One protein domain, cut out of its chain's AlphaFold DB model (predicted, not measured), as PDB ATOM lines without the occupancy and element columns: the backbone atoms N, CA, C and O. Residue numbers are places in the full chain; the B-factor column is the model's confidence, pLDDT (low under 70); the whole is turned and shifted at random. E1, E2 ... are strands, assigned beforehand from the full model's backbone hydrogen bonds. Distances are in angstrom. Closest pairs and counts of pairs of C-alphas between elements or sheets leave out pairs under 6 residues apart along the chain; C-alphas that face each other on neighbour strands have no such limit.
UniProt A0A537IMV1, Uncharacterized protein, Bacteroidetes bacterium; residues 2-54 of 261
ATOM      1  N   GLN A   2     217.619 199.706 181.613       89.00
ATOM      2  CA  GLN A   2     217.164 200.674 182.631       89.00
ATOM      3  C   GLN A   2     216.219 199.978 183.625       89.00
ATOM      4  O   GLN A   2     215.306 199.294 183.165       89.00
ATOM      5  N   SER A   3     216.403 200.184 184.932       91.75
ATOM      6  CA  SER A   3     215.447 199.799 185.987       91.75
ATOM      7  C   SER A   3     215.249 200.958 186.968       91.75
ATOM      8  O   SER A   3     216.181 201.732 187.189       91.75
ATOM      9  N   ASP A   4     214.046 201.060 187.530       91.56
ATOM     10  CA  ASP A   4     213.675 202.061 188.539       91.56
ATOM     11  C   ASP A   4     213.667 201.483 189.974       91.56
ATOM     12  O   ASP A   4     213.376 202.200 190.927       91.56
ATOM     13  N   GLU A   5     213.971 200.192 190.143       90.38
ATOM     14  CA  GLU A   5     214.009 199.516 191.448       90.38
ATOM     15  C   GLU A   5     215.352 199.719 192.159       90.38
ATOM     16  O   GLU A   5     216.400 199.863 191.523       90.38
ATOM     17  N   LEU A   6     215.334 199.680 193.494       88.94
ATOM     18  CA  LEU A   6     216.557 199.653 194.294       88.94
ATOM     19  C   LEU A   6     217.174 198.257 194.229       88.94
ATOM     20  O   LEU A   6     216.493 197.262 194.472       88.94
ATOM     21  N   ILE A   7     218.461 198.198 193.891       89.06
ATOM     22  CA  ILE A   7     219.212 196.960 193.685       89.06
ATOM     23  C   ILE A   7     220.494 197.032 194.504       89.06
ATOM     24  O   ILE A   7     221.249 197.999 194.396       89.06
ATOM     25  N   TYR A   8     220.738 196.003 195.312       88.00
ATOM     26  CA  TYR A   8     221.751 196.064 196.366       88.00
ATOM     27  C   TYR A   8     222.993 195.215 196.086       88.00
ATOM     28  O   TYR A   8     224.074 195.561 196.554       88.00
ATOM     29  N   ASN A   9     222.873 194.126 195.320       85.50
ATOM     30  CA  ASN A   9     223.929 193.109 195.221       85.50
ATOM     31  C   ASN A   9     224.398 192.784 193.792       85.50
ATOM     32  O   ASN A   9     225.150 191.829 193.609       85.50
ATOM     33  N   ILE A  10     223.983 193.557 192.782       86.81
ATOM     34  CA  ILE A  10     224.528 193.445 191.420       86.81
ATOM     35  C   ILE A  10     225.012 194.804 190.901       86.81
ATOM     36  O   ILE A  10     224.477 195.845 191.295       86.81
ATOM     37  N   PRO A  11     226.003 194.826 189.992       83.81
ATOM     38  CA  PRO A  11     226.518 196.070 189.442       83.81
ATOM     39  C   PRO A  11     225.475 196.847 188.638       83.81
ATOM     40  O   PRO A  11     224.747 196.300 187.800       83.81
ATOM     41  N   TYR A  12     225.481 198.161 188.829       85.81
ATOM     42  CA  TYR A  12     224.702 199.105 188.043       85.81
ATOM     43  C   TYR A  12     225.523 200.356 187.722       85.81
ATOM     44  O   TYR A  12     226.525 200.668 188.364       85.81
ATOM     45  N   ARG A  13     225.077 201.100 186.712       85.12
ATOM     46  CA  ARG A  13     225.628 202.397 186.320       85.12
ATOM     47  C   ARG A  13     224.525 203.440 186.314       85.12
ATOM     48  O   ARG A  13     223.474 203.225 185.716       85.12
ATOM     49  N   VAL A  14     224.793 204.601 186.900       87.06
ATOM     50  CA  VAL A  14     223.899 205.758 186.800       87.06
ATOM     51  C   VAL A  14     224.329 206.635 185.626       87.06
ATOM     52  O   VAL A  14     225.502 206.981 185.486       87.06
ATOM     53  N   LYS A  15     223.381 207.000 184.762       84.69
ATOM     54  CA  LYS A  15     223.587 207.949 183.661       84.69
ATOM     55  C   LYS A  15     222.363 208.848 183.545       84.69
ATOM     56  O   LYS A  15     221.248 208.350 183.428       84.69
ATOM     57  N   ASN A  16     222.569 210.167 183.566       88.12
ATOM     58  CA  ASN A  16     221.496 211.170 183.499       88.12
ATOM     59  C   ASN A  16     220.382 210.928 184.542       88.12
ATOM     60  O   ASN A  16     219.200 210.993 184.219       88.12
ATOM     61  N   GLY A  17     220.766 210.563 185.771       88.06
ATOM     62  CA  GLY A  17     219.831 210.260 186.862       88.06
ATOM     63  C   GLY A  17     219.069 208.936 186.731       88.06
ATOM     64  O   GLY A  17     218.246 208.638 187.587       88.06
ATOM     65  N   LYS A  18     219.328 208.129 185.693       88.44
ATOM     66  CA  LYS A  18     218.700 206.815 185.494       88.44
ATOM     67  C   LYS A  18     219.675 205.686 185.802       88.44
ATOM     68  O   LYS A  18     220.837 205.746 185.393       88.44
ATOM     69  N   GLN A  19     219.187 204.654 186.483       89.31
ATOM     70  CA  GLN A  19     219.948 203.450 186.798       89.31
ATOM     71  C   GLN A  19     219.893 202.452 185.634       89.31
ATOM     72  O   GLN A  19     218.828 202.164 185.083       89.31
ATOM     73  N   TYR A  20     221.053 201.904 185.277       88.25
ATOM     74  CA  TYR A  20     221.213 200.876 184.257       88.25
ATOM     75  C   TYR A  20     221.929 199.656 184.830       88.25
ATOM     76  O   TYR A  20     223.048 199.761 185.318       88.25
ATOM     77  N   ILE A  21     221.290 198.499 184.725       88.88
ATOM     78  CA  ILE A  21     221.697 197.238 185.351       88.88
ATOM     79  C   ILE A  21     222.247 196.250 184.324       88.88
ATOM     80  O   ILE A  21     221.842 196.275 183.150       88.88
ATOM     81  N   CYS A  22     223.138 195.368 184.770       85.81
ATOM     82  CA  CYS A  22     223.641 194.242 183.988       85.81
ATOM     83  C   CYS A  22     222.841 192.975 184.333       85.81
ATOM     84  O   CYS A  22     223.038 192.395 185.395       85.81
ATOM     85  N   LEU A  23     221.920 192.559 183.453       84.19
ATOM     86  CA  LEU A  23     221.039 191.410 183.720       84.19
ATOM     87  C   LEU A  23     221.791 190.078 183.779       84.19
ATOM     88  O   LEU A  23     221.394 189.174 184.503       84.19
ATOM     89  N   ASN A  24     222.859 189.963 183.000       83.06
ATOM     90  CA  ASN A  24     223.644 188.752 182.846       83.06
ATOM     91  C   ASN A  24     225.025 188.894 183.496       83.06
ATOM     92  O   ASN A  24     225.987 188.303 183.026       83.06
ATOM     93  N   TYR A  25     225.136 189.686 184.572       82.06
ATOM     94  CA  TYR A  25     226.402 189.872 185.289       82.06
ATOM     95  C   TYR A  25     227.058 188.532 185.669       82.06
ATOM     96  O   TYR A  25     228.271 188.385 185.567       82.06
ATOM     97  N   HIS A  26     226.236 187.546 186.030       82.56
ATOM     98  CA  HIS A  26     226.657 186.199 186.416       82.56
ATOM     99  C   HIS A  26     227.284 185.376 185.280       82.56
ATOM    100  O   HIS A  26     227.967 184.396 185.561       82.56
ATOM    101  N   ASP A  27     227.080 185.765 184.017       82.56
ATOM    102  CA  ASP A  27     227.693 185.101 182.860       82.56
ATOM    103  C   ASP A  27     229.145 185.559 182.645       82.56
ATOM    104  O   ASP A  27     229.870 185.002 181.817       82.56
ATOM    105  N   TYR A  28     229.581 186.587 183.376       75.06
ATOM    106  CA  TYR A  28     230.920 187.143 183.286       75.06
ATOM    107  C   TYR A  28     231.779 186.746 184.492       75.06
ATOM    108  O   TYR A  28     231.289 186.506 185.593       75.06
ATOM    109  N   GLY A  29     233.100 186.713 184.288       72.56
ATOM    110  CA  GLY A  29     234.064 186.668 185.390       72.56
ATOM    111  C   GLY A  29     234.096 187.983 186.181       72.56
ATOM    112  O   GLY A  29     233.259 188.862 186.003       72.56
ATOM    113  N   ASN A  30     235.102 188.152 187.042       73.75
ATOM    114  CA  ASN A  30     235.244 189.373 187.834       73.75
ATOM    115  C   ASN A  30     235.517 190.586 186.914       73.75
ATOM    116  O   ASN A  30     236.600 190.689 186.333       73.75
ATOM    117  N   ILE A  31     234.530 191.474 186.743       73.06
ATOM    118  CA  ILE A  31     234.652 192.685 185.917       73.06
ATOM    119  C   ILE A  31     235.003 193.872 186.813       73.06
ATOM    120  O   ILE A  31     234.213 194.292 187.657       73.06
ATOM    121  N   ASP A  32     236.165 194.474 186.570       76.81
ATOM    122  CA  ASP A  32     236.537 195.745 187.184       76.81
ATOM    123  C   ASP A  32     235.874 196.900 186.417       76.81
ATOM    124  O   ASP A  32     236.429 197.435 185.458       76.81
ATOM    125  N   PHE A  33     234.678 197.307 186.851       72.88
ATOM    126  CA  PHE A  33     233.918 198.399 186.225       72.88
ATOM    127  C   PHE A  33     234.648 199.755 186.229       72.88
ATOM    128  O   PHE A  33     234.206 200.673 185.538       72.88
ATOM    129  N   THR A  34     235.749 199.897 186.982       75.00
ATOM    130  CA  THR A  34     236.587 201.105 186.972       75.00
ATOM    131  C   THR A  34     237.646 201.083 185.869       75.00
ATOM    132  O   THR A  34     238.063 202.146 185.410       75.00
ATOM    133  N   LYS A  35     238.063 199.891 185.418       81.38
ATOM    134  CA  LYS A  35     239.095 199.704 184.382       81.38
ATOM    135  C   LYS A  35     238.528 199.278 183.036       81.38
ATOM    136  O   LYS A  35     239.116 199.585 182.002       81.38
ATOM    137  N   THR A  36     237.415 198.555 183.031       80.12
ATOM    138  CA  THR A  36     236.788 198.063 181.808       80.12
ATOM    139  C   THR A  36     236.059 199.199 181.094       80.12
ATOM    140  O   THR A  36     235.189 199.859 181.662       80.12
ATOM    141  N   SER A  37     236.400 199.425 179.824       79.06
ATOM    142  CA  SER A  37     235.649 200.328 178.957       79.06
ATOM    143  C   SER A  37     234.375 199.642 178.468       79.06
ATOM    144  O   SER A  37     234.394 198.510 177.992       79.06
ATOM    145  N   PHE A  38     233.249 200.347 178.573       76.56
ATOM    146  CA  PHE A  38     231.964 199.881 178.058       76.56
ATOM    147  C   PHE A  38     231.474 200.841 176.988       76.56
ATOM    148  O   PHE A  38     231.343 202.045 177.238       76.56
ATOM    149  N   GLU A  39     231.143 200.300 175.822       79.31
ATOM    150  CA  GLU A  39     230.488 201.053 174.764       79.31
ATOM    151  C   GLU A  39     228.971 201.001 174.933       79.31
ATOM    152  O   GLU A  39     228.379 199.977 175.277       79.31
ATOM    153  N   VAL A  40     228.324 202.144 174.710       78.00
ATOM    154  CA  VAL A  40     226.866 202.217 174.728       78.00
ATOM    155  C   VAL A  40     226.363 201.789 173.362       78.00
ATOM    156  O   VAL A  40     226.546 202.516 172.391       78.00
ATOM    157  N   VAL A  41     225.675 200.651 173.305       82.38
ATOM    158  CA  VAL A  41     224.940 200.227 172.112       82.38
ATOM    159  C   VAL A  41     223.518 200.797 172.195       82.38
ATOM    160  O   VAL A  41     222.751 200.383 173.070       82.38
ATOM    161  N   PRO A  42     223.142 201.775 171.348       77.62
ATOM    162  CA  PRO A  42     221.794 202.323 171.349       77.62
ATOM    163  C   PRO A  42     220.828 201.303 170.737       77.62
ATOM    164  O   PRO A  42     220.720 201.176 169.521       77.62
ATOM    165  N   VAL A  43     220.111 200.574 171.590       81.75
ATOM    166  CA  VAL A  43     219.014 199.698 171.166       81.75
ATOM    167  C   VAL A  43     217.709 200.476 171.304       81.75
ATOM    168  O   VAL A  43     217.271 200.769 172.417       81.75
ATOM    169  N   VAL A  44     217.097 200.837 170.177       82.31
ATOM    170  CA  VAL A  44     215.777 201.476 170.151       82.31
ATOM    171  C   VAL A  44     214.726 200.389 169.982       82.31
ATOM    172  O   VAL A  44     214.661 199.742 168.943       82.31
ATOM    173  N   VAL A  45     213.900 200.204 171.008       85.12
ATOM    174  CA  VAL A  45     212.711 199.348 170.958       85.12
ATOM    175  C   VAL A  45     211.503 200.281 171.054       85.12
ATOM    176  O   VAL A  45     211.226 200.767 172.152       85.12
ATOM    177  N   PRO A  46     210.820 200.610 169.940       86.50
ATOM    178  CA  PRO A  46     209.726 201.589 169.924       86.50
ATOM    179  C   PRO A  46     208.620 201.315 170.957       86.50
ATOM    180  O   PRO A  46     207.992 202.235 171.481       86.50
ATOM    181  N   GLU A  47     208.399 200.045 171.285       89.62
ATOM    182  CA  GLU A  47     207.384 199.575 172.223       89.62
ATOM    183  C   GLU A  47     207.815 199.684 173.696       89.62
ATOM    184  O   GLU A  47     206.972 199.564 174.593       89.62
ATOM    185  N   ALA A  48     209.099 199.931 173.980       85.19
ATOM    186  CA  ALA A  48     209.642 200.018 175.335       85.19
ATOM    187  C   ALA A  48     209.249 201.339 176.016       85.19
ATOM    188  O   ALA A  48     210.019 202.292 176.106       85.19
ATOM    189  N   LYS A  49     208.012 201.389 176.520       87.25
ATOM    190  CA  LYS A  49     207.435 202.560 177.205       87.25
ATOM    191  C   LYS A  49     207.749 202.634 178.703       87.25
ATOM    192  O   LYS A  49     207.434 203.640 179.333       87.25
ATOM    193  N   LYS A  50     208.289 201.566 179.292       89.81
ATOM    194  CA  LYS A  50     208.555 201.443 180.733       89.81
ATOM    195  C   LYS A  50     209.957 200.898 180.971       89.81
ATOM    196  O   LYS A  50     210.479 200.163 180.133       89.81
ATOM    197  N   ALA A  51     210.530 201.243 182.121       90.44
ATOM    198  CA  ALA A  51     211.743 200.605 182.606       90.44
ATOM    199  C   ALA A  51     211.504 199.106 182.842       90.44
ATOM    200  O   ALA A  51     210.370 198.665 183.059       90.44
ATOM    201  N   PHE A  52     212.583 198.332 182.801       91.50
ATOM    202  CA  PHE A  52     212.548 196.946 183.239       91.50
ATOM    203  C   PHE A  52     212.235 196.886 184.737       91.50
ATOM    204  O   PHE A  52     212.666 197.753 185.496       91.50
ATOM    205  N   SER A  53     211.494 195.858 185.139       92.56
ATOM    206  CA  SER A  53     211.109 195.620 186.525       92.56
ATOM    207  C   SER A  53     211.379 194.162 186.873       92.56
ATOM    208  O   SER A  53     210.961 193.257 186.150       92.56
ATOM    209  N   TYR A  54     212.067 193.954 187.987       92.81
ATOM    210  CA  TYR A  54     212.257 192.678 188.652       92.81
ATOM    211  C   TYR A  54     210.984 192.197 189.343       92.81
ATOM    212  O   TYR A  54     210.917 191.025 189.705       92.81
TER     213      TYR A  54
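What this domain is: This is residues 2 to 54 of the 261 residues of an uncharacterized protein of Bacteroidetes bacterium (UniProt A0A537IMV1). There is little regular structure: a small hairpin of two strands, E1 and E2, with loops around it and a wide arc of chain, residues 34 to 49, that sticks out. The first residues, 2 to 3, pair antiparallel with residues 19 to 20 of E2. The printed part has 53 residues with two named strands, E1 then E2, antiparallel, and no named helix; the class is all strand, with 8 residues in named elements. It is only just loose, close to compact, with a radius of gyration of the C-alphas of 12.2 A and spans of 33 by 24 by 23 A.

Where its parts are: E1, residues 12 to 15, begins at C-alpha 12 (224.702, 199.105, 188.043) and is 9.9 A long. E2, residues 18 to 21, is 10.0 A long and ends at C-alpha 21 (221.697, 197.238, 185.351).

How they stand to each other: E1 and E2 form a hairpin with a tight link, their directions at 151 degrees. C-alphas 12 and 21 face each other at 4.4 A. N 13 and O 20, 2.8 A, are within hydrogen-bond range.

The domain as a whole: The C-alphas of Lys 35 and Glu 47, the two farthest apart, are 34.0 A apart. The printed part has no cut. No printed residue is under 70 in pLDDT.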